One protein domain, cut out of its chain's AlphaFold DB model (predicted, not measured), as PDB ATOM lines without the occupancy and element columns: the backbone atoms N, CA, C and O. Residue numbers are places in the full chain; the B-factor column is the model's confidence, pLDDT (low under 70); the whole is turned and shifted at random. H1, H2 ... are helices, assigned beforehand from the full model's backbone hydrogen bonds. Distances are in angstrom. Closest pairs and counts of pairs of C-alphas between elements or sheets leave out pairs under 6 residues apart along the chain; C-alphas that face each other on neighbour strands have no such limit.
ATOM      1  N   GLU A 112     113.169   8.322   7.578       95.12
ATOM      2  CA  GLU A 112     112.310   9.094   6.674       95.12
ATOM      3  C   GLU A 112     112.237   8.438   5.290       95.12
ATOM      4  O   GLU A 112     111.161   8.392   4.689       95.12
ATOM      5  N   ALA A 113     113.341   7.862   4.805       97.25
ATOM      6  CA  ALA A 113     113.337   7.052   3.588       97.25
ATOM      7  C   ALA A 113     112.439   5.810   3.727       97.25
ATOM      8  O   ALA A 113     111.675   5.506   2.809       97.25
ATOM      9  N   GLU A 114     112.476   5.134   4.878       96.12
ATOM     10  CA  GLU A 114     111.582   4.012   5.188       96.12
ATOM     11  C   GLU A 114     110.107   4.445   5.222       96.12
ATOM     12  O   GLU A 114     109.257   3.810   4.599       96.12
ATOM     13  N   LEU A 115     109.783   5.564   5.880       96.00
ATOM     14  CA  LEU A 115     108.415   6.098   5.904       96.00
ATOM     15  C   LEU A 115     107.922   6.501   4.510       96.00
ATOM     16  O   LEU A 115     106.758   6.274   4.168       96.00
ATOM     17  N   LYS A 116     108.799   7.079   3.683       98.00
ATOM     18  CA  LYS A 116     108.487   7.395   2.288       98.00
ATOM     19  C   LYS A 116     108.177   6.124   1.498       98.00
ATOM     20  O   LYS A 116     107.149   6.075   0.824       98.00
ATOM     21  N   LEU A 117     109.010   5.091   1.625       98.00
ATOM     22  CA  LEU A 117     108.783   3.802   0.976       98.00
ATOM     23  C   LEU A 117     107.465   3.164   1.438       98.00
ATOM     24  O   LEU A 117     106.687   2.701   0.606       98.00
ATOM     25  N   ALA A 118     107.176   3.185   2.741       97.06
ATOM     26  CA  ALA A 118     105.932   2.660   3.297       97.06
ATOM     27  C   ALA A 118     104.694   3.363   2.708       97.06
ATOM     28  O   ALA A 118     103.724   2.698   2.340       97.06
ATOM     29  N   LYS A 119     104.745   4.692   2.532       97.19
ATOM     30  CA  LYS A 119     103.689   5.469   1.855       97.19
ATOM     31  C   LYS A 119     103.544   5.102   0.383       97.19
ATOM     32  O   LYS A 119     102.430   4.877  -0.080       97.19
ATOM     33  N   GLU A 120     104.652   5.013  -0.353       98.19
ATOM     34  CA  GLU A 120     104.653   4.628  -1.773       98.19
ATOM     35  C   GLU A 120     104.082   3.220  -1.986       98.19
ATOM     36  O   GLU A 120     103.382   2.969  -2.967       98.19
ATOM     37  N   LYS A 121     104.343   2.309  -1.043       97.81
ATOM     38  CA  LYS A 121     103.791   0.948  -1.016       97.81
ATOM     39  C   LYS A 121     102.373   0.867  -0.454       97.81
ATOM     40  O   LYS A 121     101.831  -0.232  -0.411       97.81
ATOM     41  N   GLN A 122     101.781   1.998  -0.063       96.06
ATOM     42  CA  GLN A 122     100.439   2.079   0.516       96.06
ATOM     43  C   GLN A 122     100.278   1.136   1.718       96.06
ATOM     44  O   GLN A 122      99.283   0.420   1.830       96.06
ATOM     45  N   LEU A 123     101.282   1.106   2.603       95.12
ATOM     46  CA  LEU A 123     101.248   0.283   3.808       95.12
ATOM     47  C   LEU A 123      99.991   0.624   4.636       95.12
ATOM     48  O   LEU A 123      99.802   1.794   4.986       95.12
ATOM     49  N   PRO A 124      99.139  -0.362   4.975       93.38
ATOM     50  CA  PRO A 124      98.006  -0.133   5.860       93.38
ATOM     51  C   PRO A 124      98.458   0.412   7.214       93.38
ATOM     52  O   PRO A 124      99.523   0.055   7.714       93.38
ATOM     53  N   TYR A 125      97.614   1.241   7.828       93.69
ATOM     54  CA  TYR A 125      97.912   1.910   9.100       93.69
ATOM     55  C   TYR A 125      99.205   2.744   9.071       93.69
ATOM     56  O   TYR A 125      99.968   2.753  10.040       93.69
ATOM     57  N   ILE A 126      99.450   3.456   7.967       94.62
ATOM     58  CA  ILE A 126     100.653   4.279   7.807       94.62
ATOM     59  C   ILE A 126     100.831   5.290   8.947       94.62
ATOM     60  O   ILE A 126     101.952   5.483   9.400       94.62
ATOM     61  N   GLU A 127      99.747   5.860   9.480       92.81
ATOM     62  CA  GLU A 127      99.807   6.805  10.599       92.81
ATOM     63  C   GLU A 127     100.316   6.148  11.899       92.81
ATOM     64  O   GLU A 127     101.109   6.744  12.623       92.81
ATOM     65  N   LEU A 128      99.942   4.888  12.169       91.50
ATOM     66  CA  LEU A 128     100.499   4.130  13.301       91.50
ATOM     67  C   LEU A 128     101.968   3.766  13.071       91.50
ATOM     68  O   LEU A 128     102.756   3.724  14.016       91.50
ATOM     69  N   TYR A 129     102.351   3.485  11.823       92.44
ATOM     70  CA  TYR A 129     103.747   3.217  11.493       92.44
ATOM     71  C   TYR A 129     104.614   4.474  11.657       92.44
ATOM     72  O   TYR A 129     105.727   4.386  12.172       92.44
ATOM     73  N   GLU A 130     104.095   5.651  11.301       91.69
ATOM     74  CA  GLU A 130     104.747   6.938  11.559       91.69
ATOM     75  C   GLU A 130     104.952   7.201  13.050       91.69
ATOM     76  O   GLU A 130     106.069   7.534  13.448       91.69
ATOM     77  N   GLU A 131     103.921   6.996  13.875       88.94
ATOM     78  CA  GLU A 131     104.017   7.136  15.334       88.94
ATOM     79  C   GLU A 131     105.085   6.194  15.906       88.94
ATOM     80  O   GLU A 131     105.977   6.611  16.645       88.94
ATOM     81  N   LEU A 132     105.090   4.935  15.464       87.88
ATOM     82  CA  LEU A 132     106.107   3.960  15.850       87.88
ATOM     83  C   LEU A 132     107.529   4.387  15.446       87.88
ATOM     84  O   LEU A 132     108.487   4.065  16.147       87.88
ATOM     85  N   ARG A 133     107.704   5.041  14.292       88.81
ATOM     86  CA  ARG A 133     109.021   5.485  13.794       88.81
ATOM     87  C   ARG A 133     109.503   6.805  14.381       88.81
ATOM     88  O   ARG A 133     110.698   7.062  14.284       88.81
ATOM     89  N   ARG A 134     108.615   7.625  14.945       86.50
ATOM     90  CA  ARG A 134     108.952   8.963  15.462       86.50
ATOM     91  C   ARG A 134     108.893   9.062  16.982       86.50
ATOM     92  O   ARG A 134     109.664   9.813  17.566       86.50
ATOM     93  N   GLU A 135     107.981   8.328  17.611       80.94
ATOM     94  CA  GLU A 135     107.644   8.483  19.031       80.94
ATOM     95  C   GLU A 135     107.967   7.232  19.862       80.94
ATOM     96  O   GLU A 135     107.763   7.228  21.074       80.94
ATOM     97  N   ASP A 136     108.480   6.162  19.232       68.19
ATOM     98  CA  ASP A 136     108.741   4.856  19.866       68.19
ATOM     99  C   ASP A 136     107.491   4.266  20.563       68.19
ATOM    100  O   ASP A 136     107.595   3.377  21.417       68.19
ATOM    101  N   ASN A 137     106.289   4.729  20.194       68.25
ATOM    102  CA  ASN A 137     105.049   4.193  20.731       68.25
ATOM    103  C   ASN A 137     104.667   2.926  19.967       68.25
ATOM    104  O   ASN A 137     104.481   2.932  18.751       68.25
ATOM    105  N   TYR A 138     104.561   1.813  20.687       68.25
ATOM    106  CA  TYR A 138     104.161   0.551  20.085       68.25
ATOM    107  C   TYR A 138     102.724   0.683  19.547       68.25
ATOM    108  O   TYR A 138     101.834   0.990  20.340       68.25
ATOM    109  N   PRO A 139     102.442   0.406  18.257       59.69
ATOM    110  CA  PRO A 139     101.136   0.677  17.641       59.69
ATOM    111  C   PRO A 139      99.927   0.097  18.383       59.69
ATOM    112  O   PRO A 139      98.849   0.680  18.389       59.69
ATOM    113  N   GLY A 140     100.100  -1.045  19.060       61.25
ATOM    114  CA  GLY A 140      99.041  -1.662  19.869       61.25
ATOM    115  C   GLY A 140      98.672  -0.896  21.147       61.25
ATOM    116  O   GLY A 140      97.689  -1.244  21.804       61.25
ATOM    117  N   HIS A 141      99.449   0.118  21.529       72.19
ATOM    118  CA  HIS A 141      99.218   0.923  22.726       72.19
ATOM    119  C   HIS A 141      98.373   2.170  22.438       72.19
ATOM    120  O   HIS A 141      97.676   2.630  23.343       72.19
ATOM    121  N   ASN A 142      98.334   2.661  21.192       83.69
ATOM    122  CA  ASN A 142      97.462   3.767  20.793       83.69
ATOM    123  C   ASN A 142      96.104   3.256  20.275       83.69
ATOM    124  O   ASN A 142      95.801   3.260  19.080       83.69
ATOM    125  N   LYS A 143      95.277   2.766  21.207       88.25
ATOM    126  CA  LYS A 143      93.953   2.198  20.890       88.25
ATOM    127  C   LYS A 143      92.997   3.223  20.280       88.25
ATOM    128  O   LYS A 143      92.150   2.845  19.475       88.25
ATOM    129  N   GLU A 144      93.130   4.492  20.663       90.50
ATOM    130  CA  GLU A 144      92.301   5.581  20.145       90.50
ATOM    131  C   GLU A 144      92.603   5.839  18.670       90.50
ATOM    132  O   GLU A 144      91.685   5.793  17.850       90.50
ATOM    133  N   LEU A 145      93.883   6.005  18.311       89.25
ATOM    134  CA  LEU A 145      94.279   6.155  16.913       89.25
ATOM    135  C   LEU A 145      93.888   4.917  16.101       89.25
ATOM    136  O   LEU A 145      93.286   5.048  15.039       89.25
ATOM    137  N   LEU A 146      94.141   3.711  16.615       90.94
ATOM    138  CA  LEU A 146      93.751   2.475  15.935       90.94
ATOM    139  C   LEU A 146      92.246   2.431  15.617       90.94
ATOM    140  O   LEU A 146      91.865   2.071  14.503       90.94
ATOM    141  N   ALA A 147      91.386   2.810  16.568       91.62
ATOM    142  CA  ALA A 147      89.942   2.870  16.353       91.62
ATOM    143  C   ALA A 147      89.562   3.898  15.271       91.62
ATOM    144  O   ALA A 147      88.781   3.575  14.376       91.62
ATOM    145  N   GLN A 148      90.170   5.088  15.300       93.62
ATOM    146  CA  GLN A 148      89.945   6.130  14.292       93.62
ATOM    147  C   GLN A 148      90.361   5.674  12.888       93.62
ATOM    148  O   GLN A 148      89.626   5.890  11.925       93.62
ATOM    149  N   LEU A 149      91.515   5.013  12.750       93.56
ATOM    150  CA  LEU A 149      91.991   4.513  11.456       93.56
ATOM    151  C   LEU A 149      91.113   3.372  10.927       93.56
ATOM    152  O   LEU A 149      90.830   3.327   9.730       93.56
ATOM    153  N   ASN A 150      90.641   2.486  11.808       93.75
ATOM    154  CA  ASN A 150      89.694   1.427  11.452       93.75
ATOM    155  C   ASN A 150      88.388   1.981  10.879       93.75
ATOM    156  O   ASN A 150      87.865   1.423   9.914       93.75
ATOM    157  N   GLU A 151      87.867   3.063  11.458       93.31
ATOM    158  CA  GLU A 151      86.679   3.749  10.953       93.31
ATOM    159  C   GLU A 151      86.975   4.466   9.629       93.31
ATOM    160  O   GLU A 151      86.294   4.222   8.631       93.31
ATOM    161  N   LYS A 152      88.038   5.281   9.595       94.69
ATOM    162  CA  LYS A 152      88.453   6.090   8.437       94.69
ATOM    163  C   LYS A 152      88.675   5.255   7.179       94.69
ATOM    164  O   LYS A 152      88.242   5.650   6.100       94.69
ATOM    165  N   TYR A 153      89.360   4.121   7.312       94.88
ATOM    166  CA  TYR A 153      89.732   3.263   6.185       94.88
ATOM    167  C   TYR A 153      88.847   2.026   6.041       94.88
ATOM    168  O   TYR A 153      89.057   1.229   5.136       94.88
ATOM    169  N   ALA A 154      87.846   1.862   6.911       94.50
ATOM    170  CA  ALA A 154      86.944   0.716   6.925       94.50
ATOM    171  C   ALA A 154      87.645  -0.658   7.020       94.50
ATOM    172  O   ALA A 154      87.072  -1.662   6.595       94.50
ATOM    173  N   TYR A 155      88.827  -0.736   7.646       92.62
ATOM    174  CA  TYR A 155      89.614  -1.975   7.748       92.62
ATOM    175  C   TYR A 155      88.838  -3.145   8.370       92.62
ATOM    176  O   TYR A 155      89.037  -4.296   7.987       92.62
ATOM    177  N   ILE A 156      87.903  -2.871   9.289       90.12
ATOM    178  CA  ILE A 156      87.026  -3.904   9.869       90.12
ATOM    179  C   ILE A 156      86.211  -4.608   8.777       90.12
ATOM    180  O   ILE A 156      86.081  -5.832   8.802       90.12
ATOM    181  N   LYS A 157      85.690  -3.854   7.803       92.69
ATOM    182  CA  LYS A 157      84.897  -4.412   6.701       92.69
ATOM    183  C   LYS A 157      85.758  -5.264   5.778       92.69
ATOM    184  O   LYS A 157      85.293  -6.300   5.316       92.69
ATOM    185  N   ASP A 158      86.997  -4.855   5.523       91.94
ATOM    186  CA  ASP A 158      87.917  -5.618   4.674       91.94
ATOM    187  C   ASP A 158      88.281  -6.963   5.307       91.94
ATOM    188  O   ASP A 158      88.241  -7.996   4.641       91.94
ATOM    189  N   VAL A 159      88.539  -6.975   6.618       91.38
ATOM    190  CA  VAL A 159      88.796  -8.213   7.368       91.38
ATOM    191  C   VAL A 159      87.563  -9.121   7.383       91.38
ATOM    192  O   VAL A 159      87.698 -10.325   7.175       91.38
ATOM    193  N   GLN A 160      86.361  -8.569   7.591       93.81
ATOM    194  CA  GLN A 160      85.109  -9.337   7.524       93.81
ATOM    195  C   GLN A 160      84.933  -9.999   6.154       93.81
ATOM    196  O   GLN A 160      84.765 -11.213   6.088       93.81
ATOM    197  N   LYS A 161      85.082  -9.228   5.068       94.62
ATOM    198  CA  LYS A 161      85.010  -9.749   3.695       94.62
ATOM    199  C   LYS A 161      86.017 -10.866   3.442       94.62
ATOM    200  O   LYS A 161      85.675 -11.851   2.801       94.62
ATOM    201  N   TYR A 162      87.247 -10.726   3.938       93.50
ATOM    202  CA  TYR A 162      88.266 -11.764   3.798       93.50
ATOM    203  C   TYR A 162      87.864 -13.069   4.502       93.50
ATOM    204  O   TYR A 162      88.013 -14.146   3.930       93.50
ATOM    205  N   TYR A 163      87.320 -12.992   5.720       94.25
ATOM    206  CA  TYR A 163      86.846 -14.185   6.427       94.25
ATOM    207  C   TYR A 163      85.608 -14.812   5.792       94.25
ATOM    208  O   TYR A 163      85.480 -16.033   5.839       94.25
ATOM    209  N   ASP A 164      84.714 -14.011   5.219       95.31
ATOM    210  CA  ASP A 164      83.561 -14.530   4.486       95.31
ATOM    211  C   ASP A 164      84.009 -15.249   3.207       95.31
ATOM    212  O   ASP A 164      83.588 -16.377   2.981       95.31
ATOM    213  N   PHE A 165      84.965 -14.681   2.461       93.88
ATOM    214  CA  PHE A 165      85.597 -15.344   1.314       93.88
ATOM    215  C   PHE A 165      86.244 -16.690   1.679       93.88
ATOM    216  O   PHE A 165      86.111 -17.650   0.935       93.88
ATOM    217  N   LEU A 166      86.924 -16.799   2.827       93.38
ATOM    218  CA  LEU A 166      87.536 -18.066   3.264       93.38
ATOM    219  C   LEU A 166      86.523 -19.161   3.642       93.38
ATOM    220  O   LEU A 166      86.926 -20.303   3.871       93.38
ATOM    221  N   ARG A 167      85.244 -18.811   3.807       90.75
ATOM    222  CA  ARG A 167      84.165 -19.751   4.149       90.75
ATOM    223  C   ARG A 167      83.409 -20.263   2.920       90.75
ATOM    224  O   ARG A 167      82.608 -21.182   3.086       90.75
TER     225      ARG A 167
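AT A GLANCE: This is residues 112 to 167 of the 168 residues of the protein "Diadenosine tetraphosphatase or related serine/threonine protein phosphatase" of Streptococcus sp. DD11 (UniProt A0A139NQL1). H3 joins a helical hairpin, H1 and H2, to H4, and residues 159 to 167 stick out as an arm at the far end. You have 56 printed residues with four named helices, H1 to H4 in order, and no named strand: all helix. The whole is loose, with radius of gyration of the C-alphas 13.1 A, spanning 39 by 25 by 17 A.

HOW THE PARTS SIT: Start at H3, residues 143 to 153. H2, residues 126 to 134, is close but not clearly touching; the closest C-alphas, Leu 128 and Leu 146, are 7.4 A apart. H4, residues 155 to 165, is likewise close but not clearly touching H3, at a steep tilt of 66 degrees; the closest C-alphas, Asn 150 and Ile 156, are 6.2 A apart. H1, residues 112 to 120, touches H2 in a hairpin at a shallow tilt of 6 degrees, opposite ways; the closest C-alphas, Lys 119 and Ile 126, are 6.8 A apart. In each helix every O i to N i+4 pair is within hydrogen-bond range.

IN THESE COORDINATES: Find C-alpha 143 at (93.953, 2.198, 20.890); H3 runs 15.3 A. H4 runs 15.4 A to C-alpha 165 at (85.597, -15.344, 1.314). H1 and H2 are each 12.2 A.

THE WHOLE: The C-alphas farthest apart, Glu 112 and Arg 167, are 40.4 A apart. The printed part has no cut. Residues 136 to 140 have pLDDT under 70.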